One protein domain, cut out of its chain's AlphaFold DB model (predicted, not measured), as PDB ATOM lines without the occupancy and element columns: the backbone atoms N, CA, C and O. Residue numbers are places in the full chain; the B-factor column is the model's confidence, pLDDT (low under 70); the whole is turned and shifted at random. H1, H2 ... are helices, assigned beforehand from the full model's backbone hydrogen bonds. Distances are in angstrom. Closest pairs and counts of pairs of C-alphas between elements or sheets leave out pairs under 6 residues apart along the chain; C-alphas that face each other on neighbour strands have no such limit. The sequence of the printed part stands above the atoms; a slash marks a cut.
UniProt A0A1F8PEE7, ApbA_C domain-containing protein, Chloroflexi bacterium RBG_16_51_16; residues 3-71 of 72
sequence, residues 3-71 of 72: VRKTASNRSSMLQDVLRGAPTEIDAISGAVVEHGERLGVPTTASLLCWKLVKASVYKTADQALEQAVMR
ATOM      1  N   VAL A   3     -17.881 -17.779  13.503       74.00
ATOM      2  CA  VAL A   3     -19.179 -17.914  14.197       74.00
ATOM      3  C   VAL A   3     -20.363 -17.376  13.379       74.00
ATOM      4  O   VAL A   3     -21.402 -18.019  13.306       74.00
ATOM      5  N   ARG A   4     -20.205 -16.230  12.695       74.69
ATOM      6  CA  ARG A   4     -21.251 -15.676  11.806       74.69
ATOM      7  C   ARG A   4     -21.469 -16.526  10.553       74.69
ATOM      8  O   ARG A   4     -22.586 -16.594  10.062       74.69
ATOM      9  N   LYS A   5     -20.411 -17.157  10.039       77.75
ATOM     10  CA  LYS A   5     -20.472 -18.019   8.848       77.75
ATOM     11  C   LYS A   5     -21.065 -19.396   9.153       77.75
ATOM     12  O   LYS A   5     -21.553 -20.045   8.242       77.75
ATOM     13  N   THR A   6     -21.034 -19.825  10.413       76.75
ATOM     14  CA  THR A   6     -21.528 -21.135  10.861       76.75
ATOM     15  C   THR A   6     -22.733 -21.013  11.789       76.75
ATOM     16  O   THR A   6     -22.973 -21.908  12.590       76.75
ATOM     17  N   ALA A   7     -23.482 -19.911  11.724       78.69
ATOM     18  CA  ALA A   7     -24.588 -19.653  12.646       78.69
ATOM     19  C   ALA A   7     -25.706 -20.710  12.559       78.69
ATOM     20  O   ALA A   7     -26.363 -20.993  13.555       78.69
ATOM     21  N   SER A   8     -25.897 -21.323  11.386       81.56
ATOM     22  CA  SER A   8     -26.834 -22.434  11.184       81.56
ATOM     23  C   SER A   8     -26.276 -23.799  11.603       81.56
ATOM     24  O   SER A   8     -27.026 -24.773  11.632       81.56
ATOM     25  N   ASN A   9     -24.979 -23.906  11.907       83.56
ATOM     26  CA  ASN A   9     -24.369 -25.185  12.252       83.56
ATOM     27  C   ASN A   9     -24.665 -25.532  13.710       83.56
ATOM     28  O   ASN A   9     -24.402 -24.750  14.623       83.56
ATOM     29  N   ARG A  10     -25.132 -26.760  13.939       82.25
ATOM     30  CA  ARG A  10     -25.118 -27.357  15.275       82.25
ATOM     31  C   ARG A  10     -23.701 -27.813  15.593       82.25
ATOM     32  O   ARG A  10     -23.119 -28.569  14.817       82.25
ATOM     33  N   SER A  11     -23.163 -27.394  16.736       88.31
ATOM     34  CA  SER A  11     -21.878 -27.914  17.211       88.31
ATOM     35  C   SER A  11     -21.962 -29.428  17.423       88.31
ATOM     36  O   SER A  11     -23.018 -29.948  17.786       88.31
ATOM     37  N   SER A  12     -20.855 -30.139  17.198       90.19
ATOM     38  CA  SER A  12     -20.747 -31.584  17.455       90.19
ATOM     39  C   SER A  12     -21.147 -31.923  18.891       90.19
ATOM     40  O   SER A  12     -22.008 -32.764  19.113       90.19
ATOM     41  N   MET A  13     -20.647 -31.148  19.853       92.25
ATOM     42  CA  MET A  13     -20.972 -31.302  21.270       92.25
ATOM     43  C   MET A  13     -22.477 -31.173  21.572       92.25
ATOM     44  O   MET A  13     -22.997 -31.914  22.400       92.25
ATOM     45  N   LEU A  14     -23.208 -30.274  20.897       90.25
ATOM     46  CA  LEU A  14     -24.666 -30.195  21.060       90.25
ATOM     47  C   LEU A  14     -25.356 -31.451  20.513       90.25
ATOM     48  O   LEU A  14     -26.325 -31.925  21.097       90.25
ATOM     49  N   GLN A  15     -24.866 -31.997  19.402       91.69
ATOM     50  CA  GLN A  15     -25.401 -33.237  18.838       91.69
ATOM     51  C   GLN A  15     -25.153 -34.422  19.781       91.69
ATOM     52  O   GLN A  15     -26.056 -35.235  19.970       91.69
ATOM     53  N   ASP A  16     -23.983 -34.476  20.419       92.19
ATOM     54  CA  ASP A  16     -23.634 -35.480  21.429       92.19
ATOM     55  C   ASP A  16     -24.551 -35.414  22.653       92.19
ATOM     56  O   ASP A  16     -25.116 -36.434  23.046       92.19
ATOM     57  N   VAL A  17     -24.801 -34.213  23.187       89.88
ATOM     58  CA  VAL A  17     -25.752 -34.012  24.294       89.88
ATOM     59  C   VAL A  17     -27.153 -34.501  23.920       89.88
ATOM     60  O   VAL A  17     -27.792 -35.197  24.706       89.88
ATOM     61  N   LEU A  18     -27.637 -34.161  22.719       88.62
ATOM     62  CA  LEU A  18     -28.986 -34.522  22.271       88.62
ATOM     63  C   LEU A  18     -29.167 -36.028  22.054       88.62
ATOM     64  O   LEU A  18     -30.271 -36.534  22.237       88.62
ATOM     65  N   ARG A  19     -28.107 -36.742  21.662       86.31
ATOM     66  CA  ARG A  19     -28.135 -38.199  21.454       86.31
ATOM     67  C   ARG A  19     -27.685 -39.005  22.678       86.31
ATOM     68  O   ARG A  19     -27.608 -40.224  22.585       86.31
ATOM     69  N   GLY A  20     -27.357 -38.338  23.789       85.38
ATOM     70  CA  GLY A  20     -26.855 -38.977  25.010       85.38
ATOM     71  C   GLY A  20     -25.475 -39.627  24.858       85.38
ATOM     72  O   GLY A  20     -25.160 -40.564  25.584       85.38
ATOM     73  N   ALA A  21     -24.660 -39.169  23.904       87.88
ATOM     74  CA  ALA A  21     -23.306 -39.678  23.700       87.88
ATOM     75  C   ALA A  21     -22.282 -38.937  24.580       87.88
ATOM     76  O   ALA A  21     -22.519 -37.789  24.975       87.88
ATOM     77  N   PRO A  22     -21.113 -39.552  24.850       89.56
ATOM     78  CA  PRO A  22     -19.976 -38.844  25.427       89.56
ATOM     79  C   PRO A  22     -19.623 -37.593  24.612       89.56
ATOM     80  O   PRO A  22     -19.689 -37.610  23.384       89.56
ATOM     81  N   THR A  23     -19.231 -36.519  25.300       94.62
ATOM     82  CA  THR A  23     -18.822 -35.251  24.675       94.62
ATOM     83  C   THR A  23     -17.332 -34.998  24.886       94.62
ATOM     84  O   THR A  23     -16.732 -35.505  25.830       94.62
ATOM     85  N   GLU A  24     -16.744 -34.120  24.075       95.31
ATOM     86  CA  GLU A  24     -15.354 -33.665  24.233       95.31
ATOM     87  C   GLU A  24     -15.179 -32.574  25.316       95.31
ATOM     88  O   GLU A  24     -14.140 -31.914  25.379       95.31
ATOM     89  N   ILE A  25     -16.185 -32.326  26.171       95.75
ATOM     90  CA  ILE A  25     -16.166 -31.194  27.114       95.75
ATOM     91  C   ILE A  25     -14.992 -31.258  28.106       95.75
ATOM     92  O   ILE A  25     -14.424 -30.214  28.438       95.75
ATOM     93  N   ASP A  26     -14.597 -32.459  28.539       95.56
ATOM     94  CA  ASP A  26     -13.450 -32.659  29.431       95.56
ATOM     95  C   ASP A  26     -12.136 -32.256  28.738       95.56
ATOM     96  O   ASP A  26     -11.328 -31.536  29.320       95.56
ATOM     97  N   ALA A  27     -11.958 -32.629  27.468       95.50
ATOM     98  CA  ALA A  27     -10.756 -32.300  26.701       95.50
ATOM     99  C   ALA A  27     -10.657 -30.805  26.357       95.50
ATOM    100  O   ALA A  27      -9.557 -30.270  26.248       95.50
ATOM    101  N   ILE A  28     -11.793 -30.120  26.187       95.12
ATOM    102  CA  ILE A  28     -11.818 -28.706  25.792       95.12
ATOM    103  C   ILE A  28     -11.863 -27.789  27.017       95.12
ATOM    104  O   ILE A  28     -10.941 -27.017  27.260       95.12
ATOM    105  N   SER A  29     -12.959 -27.825  27.780       96.50
ATOM    106  CA  SER A  29     -13.155 -26.905  28.908       96.50
ATOM    107  C   SER A  29     -12.514 -27.432  30.187       96.50
ATOM    108  O   SER A  29     -11.983 -26.632  30.952       96.50
ATOM    109  N   GLY A  30     -12.509 -28.754  30.392       96.44
ATOM    110  CA  GLY A  30     -11.823 -29.383  31.524       96.44
ATOM    111  C   GLY A  30     -10.316 -29.121  31.501       96.44
ATOM    112  O   GLY A  30      -9.776 -28.645  32.495       96.44
ATOM    113  N   ALA A  31      -9.660 -29.290  30.348       97.81
ATOM    114  CA  ALA A  31      -8.233 -28.985  30.195       97.81
ATOM    115  C   ALA A  31      -7.896 -27.511  30.501       97.81
ATOM    116  O   ALA A  31      -6.900 -27.213  31.158       97.81
ATOM    117  N   VAL A  32      -8.747 -26.566  30.075       97.88
ATOM    118  CA  VAL A  32      -8.570 -25.140  30.405       97.88
ATOM    119  C   VAL A  32      -8.706 -24.899  31.908       97.88
ATOM    120  O   VAL A  32      -7.922 -24.134  32.469       97.88
ATOM    121  N   VAL A  33      -9.680 -25.539  32.563       98.19
ATOM    122  CA  VAL A  33      -9.872 -25.437  34.017       98.19
ATOM    123  C   VAL A  33      -8.657 -25.983  34.761       98.19
ATOM    124  O   VAL A  33      -8.097 -25.258  35.577       98.19
ATOM    125  N   GLU A  34      -8.195 -27.184  34.416       98.00
ATOM    126  CA  GLU A  34      -7.019 -27.821  35.022       98.00
ATOM    127  C   GLU A  34      -5.765 -26.944  34.888       98.00
ATOM    128  O   GLU A  34      -5.022 -26.716  35.847       98.00
ATOM    129  N   HIS A  35      -5.527 -26.391  33.697       98.12
ATOM    130  CA  HIS A  35      -4.407 -25.481  33.482       98.12
ATOM    131  C   HIS A  35      -4.553 -24.170  34.262       98.12
ATOM    132  O   HIS A  35      -3.557 -23.676  34.794       98.12
ATOM    133  N   GLY A  36      -5.767 -23.619  34.353       97.81
ATOM    134  CA  GLY A  36      -6.060 -22.436  35.160       97.81
ATOM    135  C   GLY A  36      -5.773 -22.666  36.641       97.81
ATOM    136  O   GLY A  36      -5.080 -21.862  37.258       97.81
ATOM    137  N   GLU A  37      -6.208 -23.800  37.188       97.75
ATOM    138  CA  GLU A  37      -5.945 -24.195  38.576       97.75
ATOM    139  C   GLU A  37      -4.443 -24.315  38.853       97.75
ATOM    140  O   GLU A  37      -3.946 -23.730  39.816       97.75
ATOM    141  N   ARG A  38      -3.691 -24.975  37.961       98.19
ATOM    142  CA  ARG A  38      -2.230 -25.112  38.088       98.19
ATOM    143  C   ARG A  38      -1.495 -23.769  38.082       98.19
ATOM    144  O   ARG A  38      -0.433 -23.650  38.686       98.19
ATOM    145  N   LEU A  39      -2.032 -22.777  37.376       98.06
ATOM    146  CA  LEU A  39      -1.441 -21.443  37.241       98.06
ATOM    147  C   LEU A  39      -2.029 -20.416  38.223       98.06
ATOM    148  O   LEU A  39      -1.591 -19.267  38.217       98.06
ATOM    149  N   GLY A  40      -3.016 -20.792  39.042       97.62
ATOM    150  CA  GLY A  40      -3.737 -19.859  39.913       97.62
ATOM    151  C   GLY A  40      -4.577 -18.821  39.154       97.62
ATOM    152  O   GLY A  40      -4.870 -17.754  39.692       97.62
ATOM    153  N   VAL A  41      -4.955 -19.105  37.902       98.06
ATOM    154  CA  VAL A  41      -5.751 -18.217  37.044       98.06
ATOM    155  C   VAL A  41      -7.212 -18.679  37.031       98.06
ATOM    156  O   VAL A  41      -7.498 -19.790  36.580       98.06
ATOM    157  N   PRO A  42      -8.170 -17.835  37.459       96.69
ATOM    158  CA  PRO A  42      -9.587 -18.180  37.407       96.69
ATOM    159  C   PRO A  42     -10.099 -18.373  35.973       96.69
ATOM    160  O   PRO A  42      -9.950 -17.502  35.118       96.69
ATOM    161  N   THR A  43     -10.784 -19.490  35.728       97.75
ATOM    162  CA  THR A  43     -11.378 -19.853  34.427       97.75
ATOM    163  C   THR A  43     -12.905 -19.942  34.511       97.75
ATOM    164  O   THR A  43     -13.528 -20.866  33.995       97.75
ATOM    165  N   THR A  44     -13.534 -18.962  35.166       96.88
ATOM    166  CA  THR A  44     -14.956 -18.979  35.565       96.88
ATOM    167  C   THR A  44     -15.920 -19.389  34.449       96.88
ATOM    168  O   THR A  44     -16.813 -20.203  34.679       96.88
ATOM    169  N   ALA A  45     -15.734 -18.868  33.231       97.12
ATOM    170  CA  ALA A  45     -16.592 -19.202  32.094       97.12
ATOM    171  C   ALA A  45     -16.417 -20.663  31.645       97.12
ATOM    172  O   ALA A  45     -17.405 -21.381  31.497       97.12
ATOM    173  N   SER A  46     -15.172 -21.122  31.480       96.44
ATOM    174  CA  SER A  46     -14.869 -22.510  31.108       96.44
ATOM    175  C   SER A  46     -15.352 -23.490  32.172       96.44
ATOM    176  O   SER A  46     -15.946 -24.510  31.836       96.44
ATOM    177  N   LEU A  47     -15.181 -23.150  33.453       97.62
ATOM    178  CA  LEU A  47     -15.657 -23.943  34.583       97.62
ATOM    179  C   LEU A  47     -17.180 -24.098  34.572       97.62
ATOM    180  O   LEU A  47     -17.693 -25.203  34.758       97.62
ATOM    181  N   LEU A  48     -17.907 -23.001  34.349       97.50
ATOM    182  CA  LEU A  48     -19.363 -23.030  34.279       97.50
ATOM    183  C   LEU A  48     -19.840 -23.880  33.095       97.50
ATOM    184  O   LEU A  48     -20.655 -24.782  33.283       97.50
ATOM    185  N   CYS A  49     -19.304 -23.635  31.895       96.00
ATOM    186  CA  CYS A  49     -19.634 -24.414  30.701       96.00
ATOM    187  C   CYS A  49     -19.351 -25.905  30.901       96.00
ATOM    188  O   CYS A  49     -20.204 -26.738  30.592       96.00
ATOM    189  N   TRP A  50     -18.190 -26.239  31.470       96.50
ATOM    190  CA  TRP A  50     -17.805 -27.616  31.747       96.50
ATOM    191  C   TRP A  50     -18.819 -28.315  32.651       96.50
ATOM    192  O   TRP A  50     -19.345 -29.365  32.283       96.50
ATOM    193  N   LYS A  51     -19.158 -27.706  33.792       95.88
ATOM    194  CA  LYS A  51     -20.112 -28.281  34.751       95.88
ATOM    195  C   LYS A  51     -21.509 -28.452  34.158       95.88
ATOM    196  O   LYS A  51     -22.121 -29.498  34.353       95.88
ATOM    197  N   LEU A  52     -22.008 -27.451  33.431       95.12
ATOM    198  CA  LEU A  52     -23.357 -27.491  32.859       95.12
ATOM    199  C   LEU A  52     -23.494 -28.557  31.767       95.12
ATOM    200  O   LEU A  52     -24.460 -29.317  31.782       95.12
ATOM    201  N   VAL A  53     -22.529 -28.645  30.848       93.62
ATOM    202  CA  VAL A  53     -22.557 -29.656  29.778       93.62
ATOM    203  C   VAL A  53     -22.350 -31.057  30.349       93.62
ATOM    204  O   VAL A  53     -23.028 -31.999  29.951       93.62
ATOM    205  N   LYS A  54     -21.462 -31.213  31.333       91.38
ATOM    206  CA  LYS A  54     -21.260 -32.502  31.998       91.38
ATOM    207  C   LYS A  54     -22.547 -32.983  32.678       91.38
ATOM    208  O   LYS A  54     -22.936 -34.133  32.502       91.38
ATOM    209  N   ALA A  55     -23.263 -32.090  33.363       91.12
ATOM    210  CA  ALA A  55     -24.551 -32.406  33.978       91.12
ATOM    211  C   ALA A  55     -25.652 -32.749  32.955       91.12
ATOM    212  O   ALA A  55     -26.471 -33.630  33.219       91.12
ATOM    213  N   SER A  56     -25.684 -32.090  31.790       88.50
ATOM    214  CA  SER A  56     -26.703 -32.375  30.770       88.50
ATOM    215  C   SER A  56     -26.532 -33.755  30.131       88.50
ATOM    216  O   SER A  56     -27.533 -34.419  29.885       88.50
ATOM    217  N   VAL A  57     -25.297 -34.219  29.918       84.12
ATOM    218  CA  VAL A  57     -25.026 -35.558  29.360       84.12
ATOM    219  C   VAL A  57     -25.478 -36.665  30.317       84.12
ATOM    220  O   VAL A  57     -26.158 -37.596  29.889       84.12
ATOM    221  N   TYR A  58     -25.160 -36.552  31.613       75.94
ATOM    222  CA  TYR A  58     -25.569 -37.557  32.602       75.94
ATOM    223  C   TYR A  58     -27.090 -37.647  32.751       75.94
ATOM    224  O   TYR A  58     -27.623 -38.748  32.836       75.94
ATOM    225  N   LYS A  59     -27.797 -36.510  32.710       74.44
ATOM    226  CA  LYS A  59     -29.264 -36.498  32.776       74.44
ATOM    227  C   LYS A  59     -29.899 -37.216  31.582       74.44
ATOM    228  O   LYS A  59     -30.824 -37.997  31.768       74.44
ATOM    229  N   THR A  60     -29.396 -36.984  30.370       72.50
ATOM    230  CA  THR A  60     -29.914 -37.656  29.170       72.50
ATOM    231  C   THR A  60     -29.663 -39.166  29.212       72.50
ATOM    232  O   THR A  60     -30.536 -39.939  28.821       72.50
ATOM    233  N   ALA A  61     -28.495 -39.595  29.702       69.81
ATOM    234  CA  ALA A  61     -28.160 -41.012  29.831       69.81
ATOM    235  C   ALA A  61     -29.069 -41.738  30.841       69.81
ATOM    236  O   ALA A  61     -29.535 -42.840  30.561       69.81
ATOM    237  N   ASP A  62     -29.361 -41.094  31.972       71.31
ATOM    238  CA  ASP A  62     -30.250 -41.621  33.012       71.31
ATOM    239  C   ASP A  62     -31.691 -41.781  32.494       71.31
ATOM    240  O   ASP A  62     -32.278 -42.860  32.550       71.31
ATOM    241  N   GLN A  63     -32.219 -40.750  31.823       71.25
ATOM    242  CA  GLN A  63     -33.546 -40.799  31.196       71.25
ATOM    243  C   GLN A  63     -33.649 -41.875  30.104       71.25
ATOM    244  O   GLN A  63     -34.691 -42.515  29.959       71.25
ATOM    245  N   ALA A  64     -32.587 -42.083  29.320       70.12
ATOM    246  CA  ALA A  64     -32.553 -43.128  28.300       70.12
ATOM    247  C   ALA A  64     -32.598 -44.537  28.918       70.12
ATOM    248  O   ALA A  64     -33.264 -45.420  28.372       70.12
ATOM    249  N   LEU A  65     -31.938 -44.737  30.064       71.06
ATOM    250  CA  LEU A  65     -31.974 -45.991  30.813       71.06
ATOM    251  C   LEU A  65     -33.367 -46.253  31.405       71.06
ATOM    252  O   LEU A  65     -33.909 -47.340  31.210       71.06
ATOM    253  N   GLU A  66     -33.985 -45.258  32.046       73.94
ATOM    254  CA  GLU A  66     -35.349 -45.366  32.587       73.94
ATOM    255  C   GLU A  66     -36.376 -45.725  31.499       73.94
ATOM    256  O   GLU A  66     -37.213 -46.611  31.684       73.94
ATOM    257  N   GLN A  67     -36.288 -45.084  30.326       70.44
ATOM    258  CA  GLN A  67     -37.157 -45.372  29.177       70.44
ATOM    259  C   GLN A  67     -36.970 -46.797  28.637       70.44
ATOM    260  O   GLN A  67     -37.937 -47.413  28.187       70.44
ATOM    261  N   ALA A  68     -35.739 -47.316  28.656       73.56
ATOM    262  CA  ALA A  68     -35.436 -48.671  28.206       73.56
ATOM    263  C   ALA A  68     -35.968 -49.735  29.179       73.56
ATOM    264  O   ALA A  68     -36.471 -50.762  28.727       73.56
ATOM    265  N   VAL A  69     -35.911 -49.473  30.490       75.94
ATOM    266  CA  VAL A  69     -36.457 -50.363  31.531       75.94
ATOM    267  C   VAL A  69     -37.991 -50.394  31.500       75.94
ATOM    268  O   VAL A  69     -38.570 -51.465  31.604       75.94
ATOM    269  N   MET A  70     -38.659 -49.255  31.284       71.88
ATOM    270  CA  MET A  70     -40.133 -49.165  31.247       71.88
ATOM    271  C   MET A  70     -40.782 -49.745  29.974       71.88
ATOM    272  O   MET A  70     -42.006 -49.837  29.897       71.88
ATOM    273  N   ARG A  71     -39.989 -50.079  28.947       72.12
ATOM    274  CA  ARG A  71     -40.463 -50.690  27.689       72.12
ATOM    275  C   ARG A  71     -40.386 -52.225  27.674       72.12
ATOM    276  O   ARG A  71     -40.754 -52.803  26.650       72.12
TER     277      ARG A  71
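What this domain is: This is residues 3 to 71 of the 72 residues of the protein "ApbA_C domain-containing protein" of Chloroflexi bacterium RBG_16_51_16 (UniProt A0A1F8PEE7). One long helix, H3, makes most of the length, with H2 folded back on its first part as a helical hairpin and the short H1 packed on its middle. Residues 3 to 11 and 65 to 71 stick out. There are 69 printed residues with three named helices, in the order H1, H2, H3, and no named strand: all helix. The whole is loose and flat, radius of gyration of the C-alphas 15.0 A, spans 50 by 32 by 15 A.

Where its parts are: H3, residues 44 to 69, runs 38.3 A from C-alpha 44 at (-14.956, -18.979, 35.565) to C-alpha 69 at (-36.457, -50.363, 31.531). H2 is residues 25 to 39, 20.4 A; H1 is residues 12 to 19, 10.7 A.

How they stand to each other: H3, with residues 46 to 54 alone, touches H2, opposite ways at 36 degrees, only just a steep tilt; the closest C-alphas, of Ser 29 and Ser 46, are 5.2 A apart. With residues 53 to 60 alone it touches H1, the same way at a shallow tilt of 29 degrees; the closest C-alphas, Val 17 and Val 57, are 5.3 A apart. Every O i to N i+4 pair is within hydrogen-bond range in H1 and H3, 9 of 11 in H2.

The domain as a whole: The farthest C-alphas, Leu 39 and Arg 71, are 49.7 A apart. The printed part has no cut, and both links are tight. Residue 61 has pLDDT under 70.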